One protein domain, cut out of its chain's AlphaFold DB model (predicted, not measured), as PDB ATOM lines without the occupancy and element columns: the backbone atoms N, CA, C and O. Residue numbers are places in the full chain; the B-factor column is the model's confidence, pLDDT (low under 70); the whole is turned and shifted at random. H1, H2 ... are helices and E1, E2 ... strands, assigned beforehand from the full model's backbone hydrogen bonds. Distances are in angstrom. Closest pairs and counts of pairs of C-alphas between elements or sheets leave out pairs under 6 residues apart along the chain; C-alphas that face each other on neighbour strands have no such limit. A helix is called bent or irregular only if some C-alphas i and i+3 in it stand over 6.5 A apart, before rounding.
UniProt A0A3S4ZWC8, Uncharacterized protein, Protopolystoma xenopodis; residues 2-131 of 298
ATOM      1  N   SER A   2     155.061 188.068 280.295       69.25
ATOM      2  CA  SER A   2     156.477 188.359 280.639       69.25
ATOM      3  C   SER A   2     157.486 187.784 279.625       69.25
ATOM      4  O   SER A   2     157.276 186.688 279.101       69.25
ATOM      5  N   LEU A   3     158.629 188.457 279.421       66.12
ATOM      6  CA  LEU A   3     159.761 187.976 278.597       66.12
ATOM      7  C   LEU A   3     160.311 186.612 279.074       66.12
ATOM      8  O   LEU A   3     160.924 185.860 278.319       66.12
ATOM      9  N   LEU A   4     160.088 186.268 280.343       68.75
ATOM     10  CA  LEU A   4     160.505 184.994 280.924       68.75
ATOM     11  C   LEU A   4     159.622 183.839 280.428       68.75
ATOM     12  O   LEU A   4     160.120 182.765 280.094       68.75
ATOM     13  N   THR A   5     158.318 184.088 280.302       66.94
ATOM     14  CA  THR A   5     157.361 183.135 279.726       66.94
ATOM     15  C   THR A   5     157.649 182.909 278.241       66.94
ATOM     16  O   THR A   5     157.630 181.776 277.776       66.94
ATOM     17  N   PHE A   6     158.026 183.966 277.525       68.00
ATOM     18  CA  PHE A   6     158.466 183.908 276.132       68.00
ATOM     19  C   PHE A   6     159.691 183.005 275.920       68.00
ATOM     20  O   PHE A   6     159.674 182.118 275.066       68.00
ATOM     21  N   LYS A   7     160.733 183.167 276.747       69.19
ATOM     22  CA  LYS A   7     161.923 182.300 276.711       69.19
ATOM     23  C   LYS A   7     161.585 180.844 277.018       69.19
ATOM     24  O   LYS A   7     162.138 179.954 276.383       69.19
ATOM     25  N   SER A   8     160.677 180.602 277.964       73.38
ATOM     26  CA  SER A   8     160.213 179.251 278.296       73.38
ATOM     27  C   SER A   8     159.522 178.581 277.105       73.38
ATOM     28  O   SER A   8     159.856 177.451 276.757       73.38
ATOM     29  N   ILE A   9     158.634 179.309 276.418       69.12
ATOM     30  CA  ILE A   9     157.931 178.825 275.223       69.12
ATOM     31  C   ILE A   9     158.930 178.477 274.115       69.12
ATOM     32  O   ILE A   9     158.930 177.351 273.621       69.12
ATOM     33  N   LEU A  10     159.836 179.399 273.767       70.94
ATOM     34  CA  LEU A  10     160.838 179.152 272.724       70.94
ATOM     35  C   LEU A  10     161.825 178.043 273.097       70.94
ATOM     36  O   LEU A  10     162.203 177.254 272.237       70.94
ATOM     37  N   SER A  11     162.217 177.938 274.369       71.94
ATOM     38  CA  SER A  11     163.083 176.858 274.849       71.94
ATOM     39  C   SER A  11     162.394 175.498 274.758       71.94
ATOM     40  O   SER A  11     163.024 174.540 274.317       71.94
ATOM     41  N   SER A  12     161.118 175.419 275.149       70.44
ATOM     42  CA  SER A  12     160.306 174.203 275.044       70.44
ATOM     43  C   SER A  12     160.162 173.765 273.584       70.44
ATOM     44  O   SER A  12     160.400 172.605 273.242       70.44
ATOM     45  N   PHE A  13     159.897 174.713 272.678       69.00
ATOM     46  CA  PHE A  13     159.886 174.405 271.252       69.00
ATOM     47  C   PHE A  13     161.247 173.972 270.758       69.00
ATOM     48  O   PHE A  13     161.332 172.962 270.075       69.00
ATOM     49  N   ARG A  14     162.323 174.664 271.130       70.06
ATOM     50  CA  ARG A  14     163.673 174.282 270.719       70.06
ATOM     51  C   ARG A  14     163.991 172.846 271.102       70.06
ATOM     52  O   ARG A  14     164.511 172.131 270.256       70.06
ATOM     53  N   THR A  15     163.627 172.403 272.306       70.31
ATOM     54  CA  THR A  15     163.765 170.994 272.691       70.31
ATOM     55  C   THR A  15     162.962 170.071 271.777       70.31
ATOM     56  O   THR A  15     163.532 169.125 271.241       70.31
ATOM     57  N   THR A  16     161.696 170.379 271.493       67.31
ATOM     58  CA  THR A  16     160.854 169.581 270.582       67.31
ATOM     59  C   THR A  16     161.385 169.567 269.141       67.31
ATOM     60  O   THR A  16     161.357 168.535 268.481       67.31
ATOM     61  N   LEU A  17     161.926 170.689 268.659       65.56
ATOM     62  CA  LEU A  17     162.456 170.872 267.304       65.56
ATOM     63  C   LEU A  17     163.708 170.023 267.040       65.56
ATOM     64  O   LEU A  17     163.927 169.598 265.904       65.56
ATOM     65  N   VAL A  18     164.533 169.800 268.071       64.81
ATOM     66  CA  VAL A  18     165.789 169.034 267.972       64.81
ATOM     67  C   VAL A  18     165.684 167.608 268.518       64.81
ATOM     68  O   VAL A  18     166.684 166.892 268.517       64.81
ATOM     69  N   THR A  19     164.506 167.190 268.987       65.44
ATOM     70  CA  THR A  19     164.302 165.823 269.471       65.44
ATOM     71  C   THR A  19     164.066 164.898 268.275       65.44
ATOM     72  O   THR A  19     163.115 165.126 267.523       65.44
ATOM     73  N   PRO A  20     164.920 163.880 268.053       59.12
ATOM     74  CA  PRO A  20     164.682 162.896 267.005       59.12
ATOM     75  C   PRO A  20     163.362 162.165 267.232       59.12
ATOM     76  O   PRO A  20     162.997 161.857 268.365       59.12
ATOM     77  N   LEU A  21     162.660 161.855 266.144       60.62
ATOM     78  CA  LEU A  21     161.569 160.892 266.211       60.62
ATOM     79  C   LEU A  21     162.163 159.484 266.314       60.62
ATOM     80  O   LEU A  21     162.842 159.036 265.388       60.62
ATOM     81  N   ASP A  22     161.895 158.805 267.432       51.91
ATOM     82  CA  ASP A  22     162.319 157.417 267.667       51.91
ATOM     83  C   ASP A  22     161.707 156.450 266.635       51.91
ATOM     84  O   ASP A  22     162.331 155.454 266.271       51.91
ATOM     85  N   ASP A  23     160.538 156.797 266.082       50.09
ATOM     86  CA  ASP A  23     159.893 156.094 264.976       50.09
ATOM     87  C   ASP A  23     159.832 156.974 263.721       50.09
ATOM     88  O   ASP A  23     159.037 157.912 263.625       50.09
ATOM     89  N   PHE A  24     160.594 156.586 262.694       42.03
ATOM     90  CA  PHE A  24     160.518 157.140 261.330       42.03
ATOM     91  C   PHE A  24     159.097 157.053 260.723       42.03
ATOM     92  O   PHE A  24     158.785 157.741 259.755       42.03
ATOM     93  N   TYR A  25     158.238 156.210 261.312       45.44
ATOM     94  CA  TYR A  25     156.866 155.911 260.897       45.44
ATOM     95  C   TYR A  25     155.806 156.257 261.950       45.44
ATOM     96  O   TYR A  25     154.676 155.770 261.844       45.44
ATOM     97  N   SER A  26     156.141 157.062 262.966       47.81
ATOM     98  CA  SER A  26     155.144 157.603 263.896       47.81
ATOM     99  C   SER A  26     153.975 158.177 263.087       47.81
ATOM    100  O   SER A  26     154.134 159.151 262.355       47.81
ATOM    101  N   ARG A  27     152.805 157.525 263.171       48.81
ATOM    102  CA  ARG A  27     151.620 157.850 262.358       48.81
ATOM    103  C   ARG A  27     151.054 159.238 262.646       48.81
ATOM    104  O   ARG A  27     150.278 159.744 261.840       48.81
ATOM    105  N   GLU A  28     151.409 159.830 263.782       57.50
ATOM    106  CA  GLU A  28     150.955 161.159 264.164       57.50
ATOM    107  C   GLU A  28     152.056 162.192 263.948       57.50
ATOM    108  O   GLU A  28     153.171 162.078 264.460       57.50
ATOM    109  N   ASP A  29     151.705 163.216 263.177       67.75
ATOM    110  CA  ASP A  29     152.509 164.410 262.987       67.75
ATOM    111  C   ASP A  29     152.678 165.147 264.330       67.75
ATOM    112  O   ASP A  29     151.671 165.471 264.974       67.75
ATOM    113  N   PRO A  30     153.917 165.458 264.754       67.06
ATOM    114  CA  PRO A  30     154.177 166.210 265.979       67.06
ATOM    115  C   PRO A  30     153.410 167.536 266.070       67.06
ATOM    116  O   PRO A  30     153.032 167.943 267.168       67.06
ATOM    117  N   LEU A  31     153.146 168.201 264.939       70.12
ATOM    118  CA  LEU A  31     152.346 169.429 264.924       70.12
ATOM    119  C   LEU A  31     150.867 169.151 265.189       70.12
ATOM    120  O   LEU A  31     150.249 169.879 265.961       70.12
ATOM    121  N   LEU A  32     150.312 168.076 264.618       72.38
ATOM    122  CA  LEU A  32     148.922 167.686 264.864       72.38
ATOM    123  C   LEU A  32     148.704 167.318 266.334       72.38
ATOM    124  O   LEU A  32     147.725 167.762 266.936       72.38
ATOM    125  N   LYS A  33     149.644 166.575 266.931       72.88
ATOM    126  CA  LYS A  33     149.562 166.129 268.330       72.88
ATOM    127  C   LYS A  33     149.474 167.289 269.326       72.88
ATOM    128  O   LYS A  33     148.752 167.192 270.315       72.88
ATOM    129  N   HIS A  34     150.169 168.388 269.049       72.38
ATOM    130  CA  HIS A  34     150.281 169.534 269.955       72.38
ATOM    131  C   HIS A  34     149.582 170.793 269.416       72.38
ATOM    132  O   HIS A  34     149.903 171.902 269.833       72.38
ATOM    133  N   THR A  35     148.608 170.645 268.506       76.69
ATOM    134  CA  THR A  35     147.956 171.765 267.793       76.69
ATOM    135  C   THR A  35     147.538 172.915 268.711       76.69
ATOM    136  O   THR A  35     147.889 174.062 268.452       76.69
ATOM    137  N   ARG A  36     146.852 172.612 269.820       76.25
ATOM    138  CA  ARG A  36     146.395 173.631 270.781       76.25
ATOM    139  C   ARG A  36     147.546 174.360 271.468       76.25
ATOM    140  O   ARG A  36     147.489 175.569 271.628       76.25
ATOM    141  N   GLU A  37     148.603 173.638 271.838       78.12
ATOM    142  CA  GLU A  37     149.784 174.234 272.471       78.12
ATOM    143  C   GLU A  37     150.493 175.198 271.509       78.12
ATOM    144  O   GLU A  37     150.947 176.265 271.921       78.12
ATOM    145  N   TYR A  38     150.541 174.855 270.217       77.25
ATOM    146  CA  TYR A  38     151.036 175.755 269.179       77.25
ATOM    147  C   TYR A  38     150.125 176.982 269.013       77.25
ATOM    148  O   TYR A  38     150.629 178.101 268.998       77.25
ATOM    149  N   GLU A  39     148.802 176.807 268.935       81.19
ATOM    150  CA  GLU A  39     147.822 177.906 268.829       81.19
ATOM    151  C   GLU A  39     147.904 178.900 270.000       81.19
ATOM    152  O   GLU A  39     147.973 180.120 269.790       81.19
ATOM    153  N   ASP A  40     147.986 178.381 271.225       80.88
ATOM    154  CA  ASP A  40     148.176 179.179 272.434       80.88
ATOM    155  C   ASP A  40     149.531 179.894 272.410       80.88
ATOM    156  O   ASP A  40     149.629 181.075 272.762       80.88
ATOM    157  N   ALA A  41     150.590 179.218 271.956       79.62
ATOM    158  CA  ALA A  41     151.897 179.836 271.806       79.62
ATOM    159  C   ALA A  41     151.878 181.001 270.807       79.62
ATOM    160  O   ALA A  41     152.413 182.054 271.141       79.62
ATOM    161  N   TYR A  42     151.247 180.887 269.631       83.12
ATOM    162  CA  TYR A  42     151.194 182.018 268.687       83.12
ATOM    163  C   TYR A  42     150.465 183.213 269.271       83.12
ATOM    164  O   TYR A  42     150.956 184.330 269.143       83.12
ATOM    165  N   SER A  43     149.313 182.991 269.908       82.75
ATOM    166  CA  SER A  43     148.508 184.072 270.486       82.75
ATOM    167  C   SER A  43     149.321 184.859 271.517       82.75
ATOM    168  O   SER A  43     149.401 186.086 271.466       82.75
ATOM    169  N   ASN A  44     150.032 184.129 272.374       83.31
ATOM    170  CA  ASN A  44     150.952 184.672 273.364       83.31
ATOM    171  C   ASN A  44     152.151 185.414 272.740       83.31
ATOM    172  O   ASN A  44     152.513 186.508 273.177       83.31
ATOM    173  N   LEU A  45     152.778 184.832 271.711       85.19
ATOM    174  CA  LEU A  45     153.914 185.435 271.005       85.19
ATOM    175  C   LEU A  45     153.496 186.709 270.251       85.19
ATOM    176  O   LEU A  45     154.236 187.691 270.264       85.19
ATOM    177  N   LEU A  46     152.310 186.720 269.641       88.06
ATOM    178  CA  LEU A  46     151.734 187.875 268.952       88.06
ATOM    179  C   LEU A  46     151.443 189.023 269.915       88.06
ATOM    180  O   LEU A  46     151.828 190.161 269.638       88.06
ATOM    181  N   GLU A  47     150.800 188.736 271.052       86.75
ATOM    182  CA  GLU A  47     150.563 189.734 272.097       86.75
ATOM    183  C   GLU A  47     151.892 190.329 272.574       86.75
ATOM    184  O   GLU A  47     152.017 191.542 272.742       86.75
ATOM    185  N   LEU A  48     152.913 189.490 272.753       83.50
ATOM    186  CA  LEU A  48     154.211 189.950 273.216       83.50
ATOM    187  C   LEU A  48     154.924 190.820 272.178       83.50
ATOM    188  O   LEU A  48     155.392 191.894 272.539       83.50
ATOM    189  N   ILE A  49     154.978 190.413 270.909       88.00
ATOM    190  CA  ILE A  49     155.583 191.217 269.830       88.00
ATOM    191  C   ILE A  49     154.870 192.562 269.691       88.00
ATOM    192  O   ILE A  49     155.530 193.584 269.529       88.00
ATOM    193  N   SER A  50     153.542 192.572 269.817       87.06
ATOM    194  CA  SER A  50     152.736 193.796 269.730       87.06
ATOM    195  C   SER A  50     153.022 194.781 270.868       87.06
ATOM    196  O   SER A  50     152.842 195.983 270.696       87.06
ATOM    197  N   ASN A  51     153.472 194.280 272.022       87.06
ATOM    198  CA  ASN A  51     153.719 195.070 273.228       87.06
ATOM    199  C   ASN A  51     155.212 195.277 273.546       87.06
ATOM    200  O   ASN A  51     155.529 195.880 274.570       87.06
ATOM    201  N   SER A  52     156.127 194.772 272.713       86.88
ATOM    202  CA  SER A  52     157.576 194.803 272.968       86.88
ATOM    203  C   SER A  52     158.317 195.687 271.970       86.88
ATOM    204  O   SER A  52     157.893 195.863 270.828       86.88
ATOM    205  N   GLY A  53     159.467 196.223 272.383       89.06
ATOM    206  CA  GLY A  53     160.359 196.947 271.483       89.06
ATOM    207  C   GLY A  53     161.217 196.009 270.630       89.06
ATOM    208  O   GLY A  53     161.422 194.840 270.959       89.06
ATOM    209  N   ARG A  54     161.812 196.542 269.553       90.31
ATOM    210  CA  ARG A  54     162.772 195.801 268.706       90.31
ATOM    211  C   ARG A  54     163.910 195.180 269.519       90.31
ATOM    212  O   ARG A  54     164.290 194.048 269.253       90.31
ATOM    213  N   SER A  55     164.431 195.909 270.507       88.19
ATOM    214  CA  SER A  55     165.524 195.468 271.385       88.19
ATOM    215  C   SER A  55     165.181 194.238 272.219       88.19
ATOM    216  O   SER A  55     166.069 193.454 272.533       88.19
ATOM    217  N   ASP A  56     163.906 194.056 272.562       87.31
ATOM    218  CA  ASP A  56     163.462 192.937 273.394       87.31
ATOM    219  C   ASP A  56     163.295 191.663 272.558       87.31
ATOM    220  O   ASP A  56     163.560 190.557 273.030       87.31
ATOM    221  N   ILE A  57     162.886 191.822 271.293       89.31
ATOM    222  CA  ILE A  57     162.630 190.718 270.362       89.31
ATOM    223  C   ILE A  57     163.898 190.269 269.632       89.31
ATOM    224  O   ILE A  57     164.066 189.075 269.383       89.31
ATOM    225  N   TYR A  58     164.804 191.199 269.309       90.38
ATOM    226  CA  TYR A  58     166.004 190.926 268.510       90.38
ATOM    227  C   TYR A  58     166.799 189.696 268.986       90.38
ATOM    228  O   TYR A  58     167.088 188.831 268.153       90.38
ATOM    229  N   PRO A  59     167.113 189.537 270.292       88.56
ATOM    230  CA  PRO A  59     167.921 188.413 270.781       88.56
ATOM    231  C   PRO A  59     167.305 187.032 270.524       88.56
ATOM    232  O   PRO A  59     167.970 186.013 270.685       88.56
ATOM    233  N   HIS A  60     166.028 186.993 270.149       87.75
ATOM    234  CA  HIS A  60     165.235 185.785 269.989       87.75
ATOM    235  C   HIS A  60     164.790 185.537 268.550       87.75
ATOM    236  O   HIS A  60     164.093 184.558 268.286       87.75
ATOM    237  N   LEU A  61     165.211 186.381 267.603       90.56
ATOM    238  CA  LEU A  61     164.810 186.254 266.204       90.56
ATOM    239  C   LEU A  61     165.198 184.901 265.602       90.56
ATOM    240  O   LEU A  61     164.407 184.338 264.858       90.56
ATOM    241  N   SER A  62     166.364 184.342 265.944       90.62
ATOM    242  CA  SER A  62     166.761 183.017 265.434       90.62
ATOM    243  C   SER A  62     165.793 181.914 265.863       90.62
ATOM    244  O   SER A  62     165.373 181.119 265.029       90.62
ATOM    245  N   ASP A  63     165.407 181.880 267.142       87.75
ATOM    246  CA  ASP A  63     164.477 180.874 267.664       87.75
ATOM    247  C   ASP A  63     163.055 181.099 267.114       87.75
ATOM    248  O   ASP A  63     162.374 180.142 266.753       87.75
ATOM    249  N   LEU A  64     162.628 182.361 266.974       89.94
ATOM    250  CA  LEU A  64     161.347 182.720 266.358       89.94
ATOM    251  C   LEU A  64     161.276 182.308 264.885       89.94
ATOM    252  O   LEU A  64     160.270 181.748 264.462       89.94
ATOM    253  N   PHE A  65     162.325 182.560 264.103       93.12
ATOM    254  CA  PHE A  65     162.373 182.161 262.698       93.12
ATOM    255  C   PHE A  65     162.533 180.658 262.522       93.12
ATOM    256  O   PHE A  65     161.964 180.105 261.587       93.12
ATOM    257  N   LEU A  66     163.256 179.982 263.417       90.31
ATOM    258  CA  LEU A  66     163.307 178.522 263.434       90.31
ATOM    259  C   LEU A  66     161.912 177.935 263.696       90.31
ATOM    260  O   LEU A  66     161.503 177.003 263.009       90.31
ATOM    261  N   PHE A  67     161.179 178.513 264.649       88.19
ATOM    262  CA  PHE A  67     159.801 178.143 264.950       88.19
ATOM    263  C   PHE A  67     158.877 178.423 263.763       88.19
ATOM    264  O   PHE A  67     158.355 177.483 263.185       88.19
ATOM    265  N   VAL A  68     158.738 179.676 263.320       92.25
ATOM    266  CA  VAL A  68     157.903 180.063 262.164       92.25
ATOM    267  C   VAL A  68     158.252 179.241 260.921       92.25
ATOM    268  O   VAL A  68     157.364 178.729 260.240       92.25
ATOM    269  N   GLY A  69     159.545 179.080 260.644       92.88
ATOM    270  CA  GLY A  69     160.038 178.337 259.495       92.88
ATOM    271  C   GLY A  69     159.687 176.854 259.536       92.88
ATOM    272  O   GLY A  69     159.422 176.284 258.483       92.88
ATOM    273  N   SER A  70     159.626 176.215 260.709       89.38
ATOM    274  CA  SER A  70     159.266 174.793 260.794       89.38
ATOM    275  C   SER A  70     157.802 174.526 260.422       89.38
ATOM    276  O   SER A  70     157.495 173.485 259.840       89.38
ATOM    277  N   ILE A  71     156.902 175.477 260.688       89.31
ATOM    278  CA  ILE A  71     155.478 175.373 260.329       89.31
ATOM    279  C   ILE A  71     155.264 175.768 258.873       89.31
ATOM    280  O   ILE A  71     154.655 175.021 258.110       89.31
ATOM    281  N   LEU A  72     155.777 176.932 258.461       92.62
ATOM    282  CA  LEU A  72     155.607 177.408 257.085       92.62
ATOM    283  C   LEU A  72     156.338 176.505 256.089       92.62
ATOM    284  O   LEU A  72     155.868 176.278 254.979       92.62
ATOM    285  N   GLY A  73     157.468 175.935 256.498       91.12
ATOM    286  CA  GLY A  73     158.179 174.924 255.731       91.12
ATOM    287  C   GLY A  73     157.389 173.639 255.569       91.12
ATOM    288  O   GLY A  73     157.491 173.007 254.525       91.12
ATOM    289  N   LYS A  74     156.552 173.282 256.548       87.94
ATOM    290  CA  LYS A  74     155.652 172.141 256.408       87.94
ATOM    291  C   LYS A  74     154.601 172.378 255.331       87.94
ATOM    292  O   LYS A  74     154.369 171.488 254.524       87.94
ATOM    293  N   GLU A  75     154.008 173.571 255.290       90.06
ATOM    294  CA  GLU A  75     153.059 173.945 254.231       90.06
ATOM    295  C   GLU A  75     153.709 173.838 252.839       90.06
ATOM    296  O   GLU A  75     153.069 173.397 251.890       90.06
ATOM    297  N   LEU A  76     154.998 174.178 252.723       86.00
ATOM    298  CA  LEU A  76     155.771 174.004 251.485       86.00
ATOM    299  C   LEU A  76     156.118 172.536 251.186       86.00
ATOM    300  O   LEU A  76     156.258 172.164 250.025       86.00
ATOM    301  N   TYR A  77     156.304 171.725 252.224       82.94
ATOM    302  CA  TYR A  77     156.758 170.341 252.126       82.94
ATOM    303  C   TYR A  77     155.630 169.343 251.830       82.94
ATOM    304  O   TYR A  77     155.795 168.466 250.990       82.94
ATOM    305  N   GLU A  78     154.490 169.476 252.508       79.38
ATOM    306  CA  GLU A  78     153.334 168.568 252.422       79.38
ATOM    307  C   GLU A  78     152.110 169.212 251.749       79.38
ATOM    308  O   GLU A  78     151.092 168.555 251.544       79.38
ATOM    309  N   GLY A  79     152.186 170.497 251.394       71.56
ATOM    310  CA  GLY A  79     151.021 171.262 250.964       71.56
ATOM    311  C   GLY A  79     150.135 171.694 252.138       71.56
ATOM    312  O   GLY A  79     150.462 171.527 253.315       71.56
ATOM    313  N   TYR A  80     148.994 172.304 251.817       70.56
ATOM    314  CA  TYR A  80     148.059 172.801 252.826       70.56
ATOM    315  C   TYR A  80     147.215 171.660 253.422       70.56
ATOM    316  O   TYR A  80     146.336 171.119 252.750       70.56
ATOM    317  N   ASP A  81     147.428 171.345 254.705       77.25
ATOM    318  CA  ASP A  81     146.534 170.495 255.503       77.25
ATOM    319  C   ASP A  81     145.522 171.375 256.252       77.25
ATOM    320  O   ASP A  81     145.890 172.197 257.096       77.25
ATOM    321  N   SER A  82     144.227 171.186 255.981       76.50
ATOM    322  CA  SER A  82     143.154 171.960 256.616       76.50
ATOM    323  C   SER A  82     143.136 171.829 258.141       76.50
ATOM    324  O   SER A  82     142.718 172.767 258.822       76.50
ATOM    325  N   ARG A  83     143.641 170.717 258.689       80.31
ATOM    326  CA  ARG A  83     143.764 170.488 260.138       80.31
ATOM    327  C   ARG A  83     144.836 171.364 260.782       80.31
ATOM    328  O   ARG A  83     144.750 171.643 261.970       80.31
ATOM    329  N   LEU A  84     145.817 171.814 260.001       83.25
ATOM    330  CA  LEU A  84     146.899 172.697 260.439       83.25
ATOM    331  C   LEU A  84     146.630 174.167 260.099       83.25
ATOM    332  O   LEU A  84     147.467 175.019 260.387       83.25
ATOM    333  N   GLY A  85     145.468 174.488 259.518       84.88
ATOM    334  CA  GLY A  85     145.143 175.840 259.059       84.88
ATOM    335  C   GLY A  85     145.275 176.907 260.151       84.88
ATOM    336  O   GLY A  85     145.817 177.979 259.888       84.88
ATOM    337  N   GLY A  86     144.853 176.606 261.386       86.50
ATOM    338  CA  GLY A  86     145.010 177.506 262.538       86.50
ATOM    339  C   GLY A  86     146.478 177.817 262.844       86.50
ATOM    340  O   GLY A  86     146.872 178.983 262.887       86.50
ATOM    341  N   ILE A  87     147.307 176.774 262.945       86.06
ATOM    342  CA  ILE A  87     148.753 176.868 263.203       86.06
ATOM    343  C   ILE A  87     149.470 177.626 262.075       86.06
ATOM    344  O   ILE A  87     150.262 178.530 262.340       86.06
ATOM    345  N   ILE A  88     149.175 177.295 260.814       89.69
ATOM    346  CA  ILE A  88     149.773 177.941 259.637       89.69
ATOM    347  C   ILE A  88     149.417 179.431 259.610       89.69
ATOM    348  O   ILE A  88     150.293 180.276 259.418       89.69
ATOM    349  N   ASN A  89     148.148 179.776 259.840       90.56
ATOM    350  CA  ASN A  89     147.712 181.171 259.884       90.56
ATOM    351  C   ASN A  89     148.345 181.926 261.059       90.56
ATOM    352  O   ASN A  89     148.758 183.071 260.886       90.56
ATOM    353  N   GLY A  90     148.493 181.276 262.218       90.56
ATOM    354  CA  GLY A  90     149.222 181.815 263.366       90.56
ATOM    355  C   GLY A  90     150.683 182.125 263.033       90.56
ATOM    356  O   GLY A  90     151.153 183.231 263.295       90.56
ATOM    357  N   ALA A  91     151.383 181.205 262.364       91.75
ATOM    358  CA  ALA A  91     152.763 181.405 261.925       91.75
ATOM    359  C   ALA A  91     152.898 182.545 260.896       91.75
ATOM    360  O   ALA A  91     153.816 183.362 260.998       91.75
ATOM    361  N   LYS A  92     151.962 182.652 259.942       94.00
ATOM    362  CA  LYS A  92     151.906 183.764 258.970       94.00
ATOM    363  C   LYS A  92     151.661 185.107 259.660       94.00
ATOM    364  O   LYS A  92     152.345 186.082 259.352       94.00
ATOM    365  N   ALA A  93     150.729 185.158 260.613       94.19
ATOM    366  CA  ALA A  93     150.454 186.357 261.401       94.19
ATOM    367  C   ALA A  93     151.670 186.767 262.242       94.19
ATOM    368  O   ALA A  93     152.011 187.949 262.290       94.19
ATOM    369  N   LEU A  94     152.359 185.797 262.850       93.19
ATOM    370  CA  LEU A  94     153.571 186.036 263.630       93.19
ATOM    371  C   LEU A  94     154.694 186.607 262.761       93.19
ATOM    372  O   LEU A  94     155.312 187.605 263.131       93.19
ATOM    373  N   LEU A  95     154.912 186.026 261.579       95.31
ATOM    374  CA  LEU A  95     155.868 186.549 260.607       95.31
ATOM    375  C   LEU A  95     155.522 187.988 260.211       95.31
ATOM    376  O   LEU A  95     156.390 188.854 260.234       95.31
ATOM    377  N   HIS A  96     154.256 188.260 259.896       95.25
ATOM    378  CA  HIS A  96     153.803 189.599 259.539       95.25
ATOM    379  C   HIS A  96     154.014 190.610 260.679       95.25
ATOM    380  O   HIS A  96     154.491 191.718 260.438       95.25
ATOM    381  N   ALA A  97     153.731 190.229 261.925       94.44
ATOM    382  CA  ALA A  97     153.978 191.075 263.090       94.44
ATOM    383  C   ALA A  97     155.473 191.395 263.268       94.44
ATOM    384  O   ALA A  97     155.821 192.539 263.552       94.44
ATOM    385  N   LEU A  98     156.365 190.422 263.040       94.44
ATOM    386  CA  LEU A  98     157.815 190.653 263.047       94.44
ATOM    387  C   LEU A  98     158.240 191.613 261.933       94.44
ATOM    388  O   LEU A  98     158.992 192.552 262.180       94.44
ATOM    389  N   LEU A  99     157.733 191.410 260.718       94.88
ATOM    390  CA  LEU A  99     158.013 192.279 259.577       94.88
ATOM    391  C   LEU A  99     157.612 193.732 259.856       94.88
ATOM    392  O   LEU A  99     158.416 194.636 259.631       94.88
ATOM    393  N   LEU A 100     156.427 193.947 260.438       94.88
ATOM    394  CA  LEU A 100     155.969 195.266 260.874       94.88
ATOM    395  C   LEU A 100     156.844 195.849 261.988       94.88
ATOM    396  O   LEU A 100     157.256 197.005 261.899       94.88
ATOM    397  N   LEU A 101     157.160 195.061 263.022       94.69
ATOM    398  CA  LEU A 101     157.964 195.529 264.153       94.69
ATOM    399  C   LEU A 101     159.330 196.043 263.688       94.69
ATOM    400  O   LEU A 101     159.799 197.076 264.168       94.69
ATOM    401  N   PHE A 102     159.960 195.350 262.741       93.88
ATOM    402  CA  PHE A 102     161.274 195.704 262.208       93.88
ATOM    403  C   PHE A 102     161.233 196.596 260.961       93.88
ATOM    404  O   PHE A 102     162.298 196.972 260.477       93.88
ATOM    405  N   ASP A 103     160.044 197.000 260.504       94.00
ATOM    406  CA  ASP A 103     159.835 197.847 259.322       94.00
ATOM    407  C   ASP A 103     160.495 197.271 258.057       94.00
ATOM    408  O   ASP A 103     161.302 197.895 257.372       94.00
ATOM    409  N   THR A 104     160.185 196.004 257.780       92.50
ATOM    410  CA  THR A 104     160.688 195.272 256.612       92.50
ATOM    411  C   THR A 104     159.540 194.597 255.878       92.50
ATOM    412  O   THR A 104     158.592 194.122 256.490       92.50
ATOM    413  N   SER A 105     159.619 194.518 254.550       89.81
ATOM    414  CA  SER A 105     158.588 193.876 253.718       89.81
ATOM    415  C   SER A 105     158.862 192.400 253.425       89.81
ATOM    416  O   SER A 105     158.017 191.717 252.852       89.81
ATOM    417  N   SER A 106     160.046 191.897 253.784       91.44
ATOM    418  CA  SER A 106     160.480 190.542 253.452       91.44
ATOM    419  C   SER A 106     161.248 189.903 254.597       91.44
ATOM    420  O   SER A 106     162.165 190.508 255.157       91.44
ATOM    421  N   ALA A 107     160.919 188.638 254.873       93.19
ATOM    422  CA  ALA A 107     161.616 187.806 255.851       93.19
ATOM    423  C   ALA A 107     163.112 187.708 255.540       93.19
ATOM    424  O   ALA A 107     163.923 187.673 256.462       93.19
ATOM    425  N   ARG A 108     163.477 187.741 254.247       92.50
ATOM    426  CA  ARG A 108     164.867 187.732 253.787       92.50
ATOM    427  C   ARG A 108     165.696 188.790 254.506       92.50
ATOM    428  O   ARG A 108     166.744 188.452 255.028       92.50
ATOM    429  N   TYR A 109     165.233 190.037 254.594       91.62
ATOM    430  CA  TYR A 109     166.033 191.105 255.201       91.62
ATOM    431  C   TYR A 109     166.328 190.854 256.681       91.62
ATOM    432  O   TYR A 109     167.462 191.039 257.114       91.62
ATOM    433  N   LEU A 110     165.343 190.366 257.439       93.44
ATOM    434  CA  LEU A 110     165.530 190.031 258.852       93.44
ATOM    435  C   LEU A 110     166.429 188.813 259.044       93.44
ATOM    436  O   LEU A 110     167.236 188.779 259.965       93.44
ATOM    437  N   LEU A 111     166.338 187.829 258.152       93.69
ATOM    438  CA  LEU A 111     167.198 186.648 258.165       93.69
ATOM    439  C   LEU A 111     168.682 186.987 257.931       93.69
ATOM    440  O   LEU A 111     169.551 186.203 258.315       93.69
ATOM    441  N   LEU A 112     168.981 188.149 257.344       92.06
ATOM    442  CA  LEU A 112     170.346 188.631 257.113       92.06
ATOM    443  C   LEU A 112     170.894 189.515 258.235       92.06
ATOM    444  O   LEU A 112     172.053 189.920 258.174       92.06
ATOM    445  N   PHE A 113     170.103 189.799 259.268       92.25
ATOM    446  CA  PHE A 113     170.605 190.525 260.429       92.25
ATOM    447  C   PHE A 113     171.654 189.699 261.189       92.25
ATOM    448  O   PHE A 113     171.539 188.469 261.237       92.25
ATOM    449  N   PRO A 114     172.651 190.350 261.821       91.50
ATOM    450  CA  PRO A 114     173.593 189.682 262.715       91.50
ATOM    451  C   PRO A 114     172.853 188.917 263.815       91.50
ATOM    452  O   PRO A 114     171.938 189.449 264.444       91.50
ATOM    453  N   SER A 115     173.240 187.674 264.082       88.38
ATOM    454  CA  SER A 115     172.604 186.846 265.120       88.38
ATOM    455  C   SER A 115     172.790 187.404 266.533       88.38
ATOM    456  O   SER A 115     171.968 187.136 267.409       88.38
ATOM    457  N   ASN A 116     173.829 188.212 266.753       87.25
ATOM    458  CA  ASN A 116     174.053 188.957 267.982       87.25
ATOM    459  C   ASN A 116     173.978 190.466 267.713       87.25
ATOM    460  O   ASN A 116     174.802 191.019 266.992       87.25
ATOM    461  N   GLN A 117     173.024 191.147 268.353       84.94
ATOM    462  CA  GLN A 117     172.828 192.593 268.199       84.94
ATOM    463  C   GLN A 117     174.059 193.414 268.607       84.94
ATOM    464  O   GLN A 117     174.304 194.487 268.060       84.94
ATOM    465  N   LEU A 118     174.810 192.925 269.596       85.38
ATOM    466  CA  LEU A 118     175.980 193.615 270.139       85.38
ATOM    467  C   LEU A 118     177.234 193.398 269.285       85.38
ATOM    468  O   LEU A 118     178.218 194.108 269.471       85.38
ATOM    469  N   ASP A 119     177.202 192.429 268.370       85.69
ATOM    470  CA  ASP A 119     178.329 192.068 267.522       85.69
ATOM    471  C   ASP A 119     177.900 192.030 266.044       85.69
ATOM    472  O   ASP A 119     177.416 191.002 265.558       85.69
ATOM    473  N   PRO A 120     178.110 193.130 265.297       81.12
ATOM    474  CA  PRO A 120     177.813 193.194 263.868       81.12
ATOM    475  C   PRO A 120     178.607 192.194 263.020       81.12
ATOM    476  O   PRO A 120     178.222 191.940 261.883       81.12
ATOM    477  N   SER A 121     179.712 191.651 263.546       81.88
ATOM    478  CA  SER A 121     180.515 190.625 262.871       81.88
ATOM    479  C   SER A 121     179.998 189.204 263.104       81.88
ATOM    480  O   SER A 121     180.494 188.257 262.491       81.88
ATOM    481  N   SER A 122     178.985 189.047 263.963       88.31
ATOM    482  CA  SER A 122     178.331 187.763 264.177       88.31
ATOM    483  C   SER A 122     177.667 187.257 262.898       88.31
ATOM    484  O   SER A 122     177.207 188.023 262.050       88.31
ATOM    485  N   ILE A 123     177.598 185.930 262.771       90.81
ATOM    486  CA  ILE A 123     176.958 185.288 261.621       90.81
ATOM    487  C   ILE A 123     175.500 185.755 261.480       90.81
ATOM    488  O   ILE A 123     174.840 185.978 262.501       90.81
ATOM    489  N   PRO A 124     174.958 185.860 260.257       93.12
ATOM    490  CA  PRO A 124     173.548 186.154 260.039       93.12
ATOM    491  C   PRO A 124     172.610 185.146 260.712       93.12
ATOM    492  O   PRO A 124     172.944 183.967 260.864       93.12
ATOM    493  N   ILE A 125     171.393 185.581 261.040       93.56
ATOM    494  CA  ILE A 125     170.343 184.727 261.617       93.56
ATOM    495  C   ILE A 125     170.088 183.483 260.754       93.56
ATOM    496  O   ILE A 125     170.010 182.379 261.290       93.56
ATOM    497  N   ALA A 126     170.032 183.628 259.428       93.31
ATOM    498  CA  ALA A 126     169.903 182.509 258.498       93.31
ATOM    499  C   ALA A 126     171.007 181.460 258.695       93.31
ATOM    500  O   ALA A 126     170.715 180.271 258.817       93.31
ATOM    501  N   GLN A 127     172.268 181.897 258.783       91.62
ATOM    502  CA  GLN A 127     173.404 180.997 258.991       91.62
ATOM    503  C   GLN A 127     173.342 180.337 260.374       91.62
ATOM    504  O   GLN A 127     173.637 179.148 260.501       91.62
ATOM    505  N   ASN A 128     172.908 181.070 261.403       91.31
ATOM    506  CA  ASN A 128     172.720 180.521 262.744       91.31
ATOM    507  C   ASN A 128     171.637 179.427 262.768       91.31
ATOM    508  O   ASN A 128     171.859 178.358 263.332       91.31
ATOM    509  N   ILE A 129     170.498 179.642 262.099       92.12
ATOM    510  CA  ILE A 129     169.435 178.633 261.947       92.12
ATOM    511  C   ILE A 129     169.978 177.392 261.234       92.12
ATOM    512  O   ILE A 129     169.813 176.274 261.724       92.12
ATOM    513  N   THR A 130     170.694 177.576 260.120       91.38
ATOM    514  CA  THR A 130     171.346 176.472 259.404       91.38
ATOM    515  C   THR A 130     172.315 175.706 260.309       91.38
ATOM    516  O   THR A 130     172.305 174.473 260.311       91.38
ATOM    517  N   HIS A 131     173.112 176.399 261.125       90.00
ATOM    518  CA  HIS A 131     174.026 175.772 262.080       90.00
ATOM    519  C   HIS A 131     173.286 174.973 263.165       90.00
ATOM    520  O   HIS A 131     173.666 173.843 263.463       90.00
TER     521      HIS A 131
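AT A GLANCE: This is residues 2 to 131 of the 298 residues of an uncharacterized protein of Protopolystoma xenopodis (UniProt A0A3S4ZWC8). Four helices, H1, H3, H4 and H5, form an up-and-down bundle, each running against the one before it, with H4 in the middle. Near H4's kink, E1 of the small hairpin E1 and E2 packs on it, as does H7; residues 22 to 29 stick out at the opposite end. The printed part has 130 residues, mostly helix, in the order H1 H2 H3 H4 H5 H6 E1 E2 H7; the sheet, E1 - E2, is antiparallel. It is compact, with a radius of gyration of the C-alphas of 14.8 A, spanning 44 by 29 by 28 A.

IN THESE COORDINATES: E1 is residues 114 to 116 and E2 119 to 124. H7, 125 to 131, ends at C-alpha (174.026, 175.772, 262.080). H4, 54 to 78, is 33.1 A long and irregular, C-alphas 59 and 62 being 7.7 A apart, with a kink of 64 degrees near residue 61. H5, 82 to 102, 30.4 A, is irregular too: C-alphas 83 and 86 are 7.5 A apart. H3 is 35 to 51, 24.6 A; H1, 3 to 18, 22.5 A, begins at C-alpha (159.761, 187.976, 278.597). H2 is 30 to 33, H6 107 to 111.

HOW THE PARTS SIT: In the hairpin E1 and E2, N 115 and O 123 are 2.8 A apart, within hydrogen-bond range. H7 touches residues 61 to 66 of H4, closest C-alphas Ser 62 and Ile 125, 5.5 A. H4 and H5, a helical hairpin, touch at C-alphas Val 68 and Ala 91, 5.3 A. H5, the hub, touches H3 at a shallow tilt of 16 degrees, the same way, closest C-alphas Tyr 42 and Gly 90, 5.7 A. It touches H6 at C-alphas Leu 99 and Ala 107, 6.8 A, and only just touches H2, with 3 pairs of C-alphas within 8 A, closest Leu 32 and Leu 84, 7.0 A. Residues 3 to 9 of H1 touch H3 at a steep tilt of 40 degrees, closest C-alphas Ile 9 and Ala 41, 7.0 A; H1 and H5 are apart. Every O i to N i+4 pair is within hydrogen-bond range in H1, H3, H6 and H7, 16 of 21 in H4 and 15 of 17 in H5; H2 is too short for one.

THE WHOLE: The farthest C-alphas, Arg 27 and Pro 120, are 44.0 A apart. The printed part has no cut; the link H1 to H2 is long. Mean pLDDT of the printed part is 82.0, under 70 at residues 2 to 7, 9, 13 and 16 to 30.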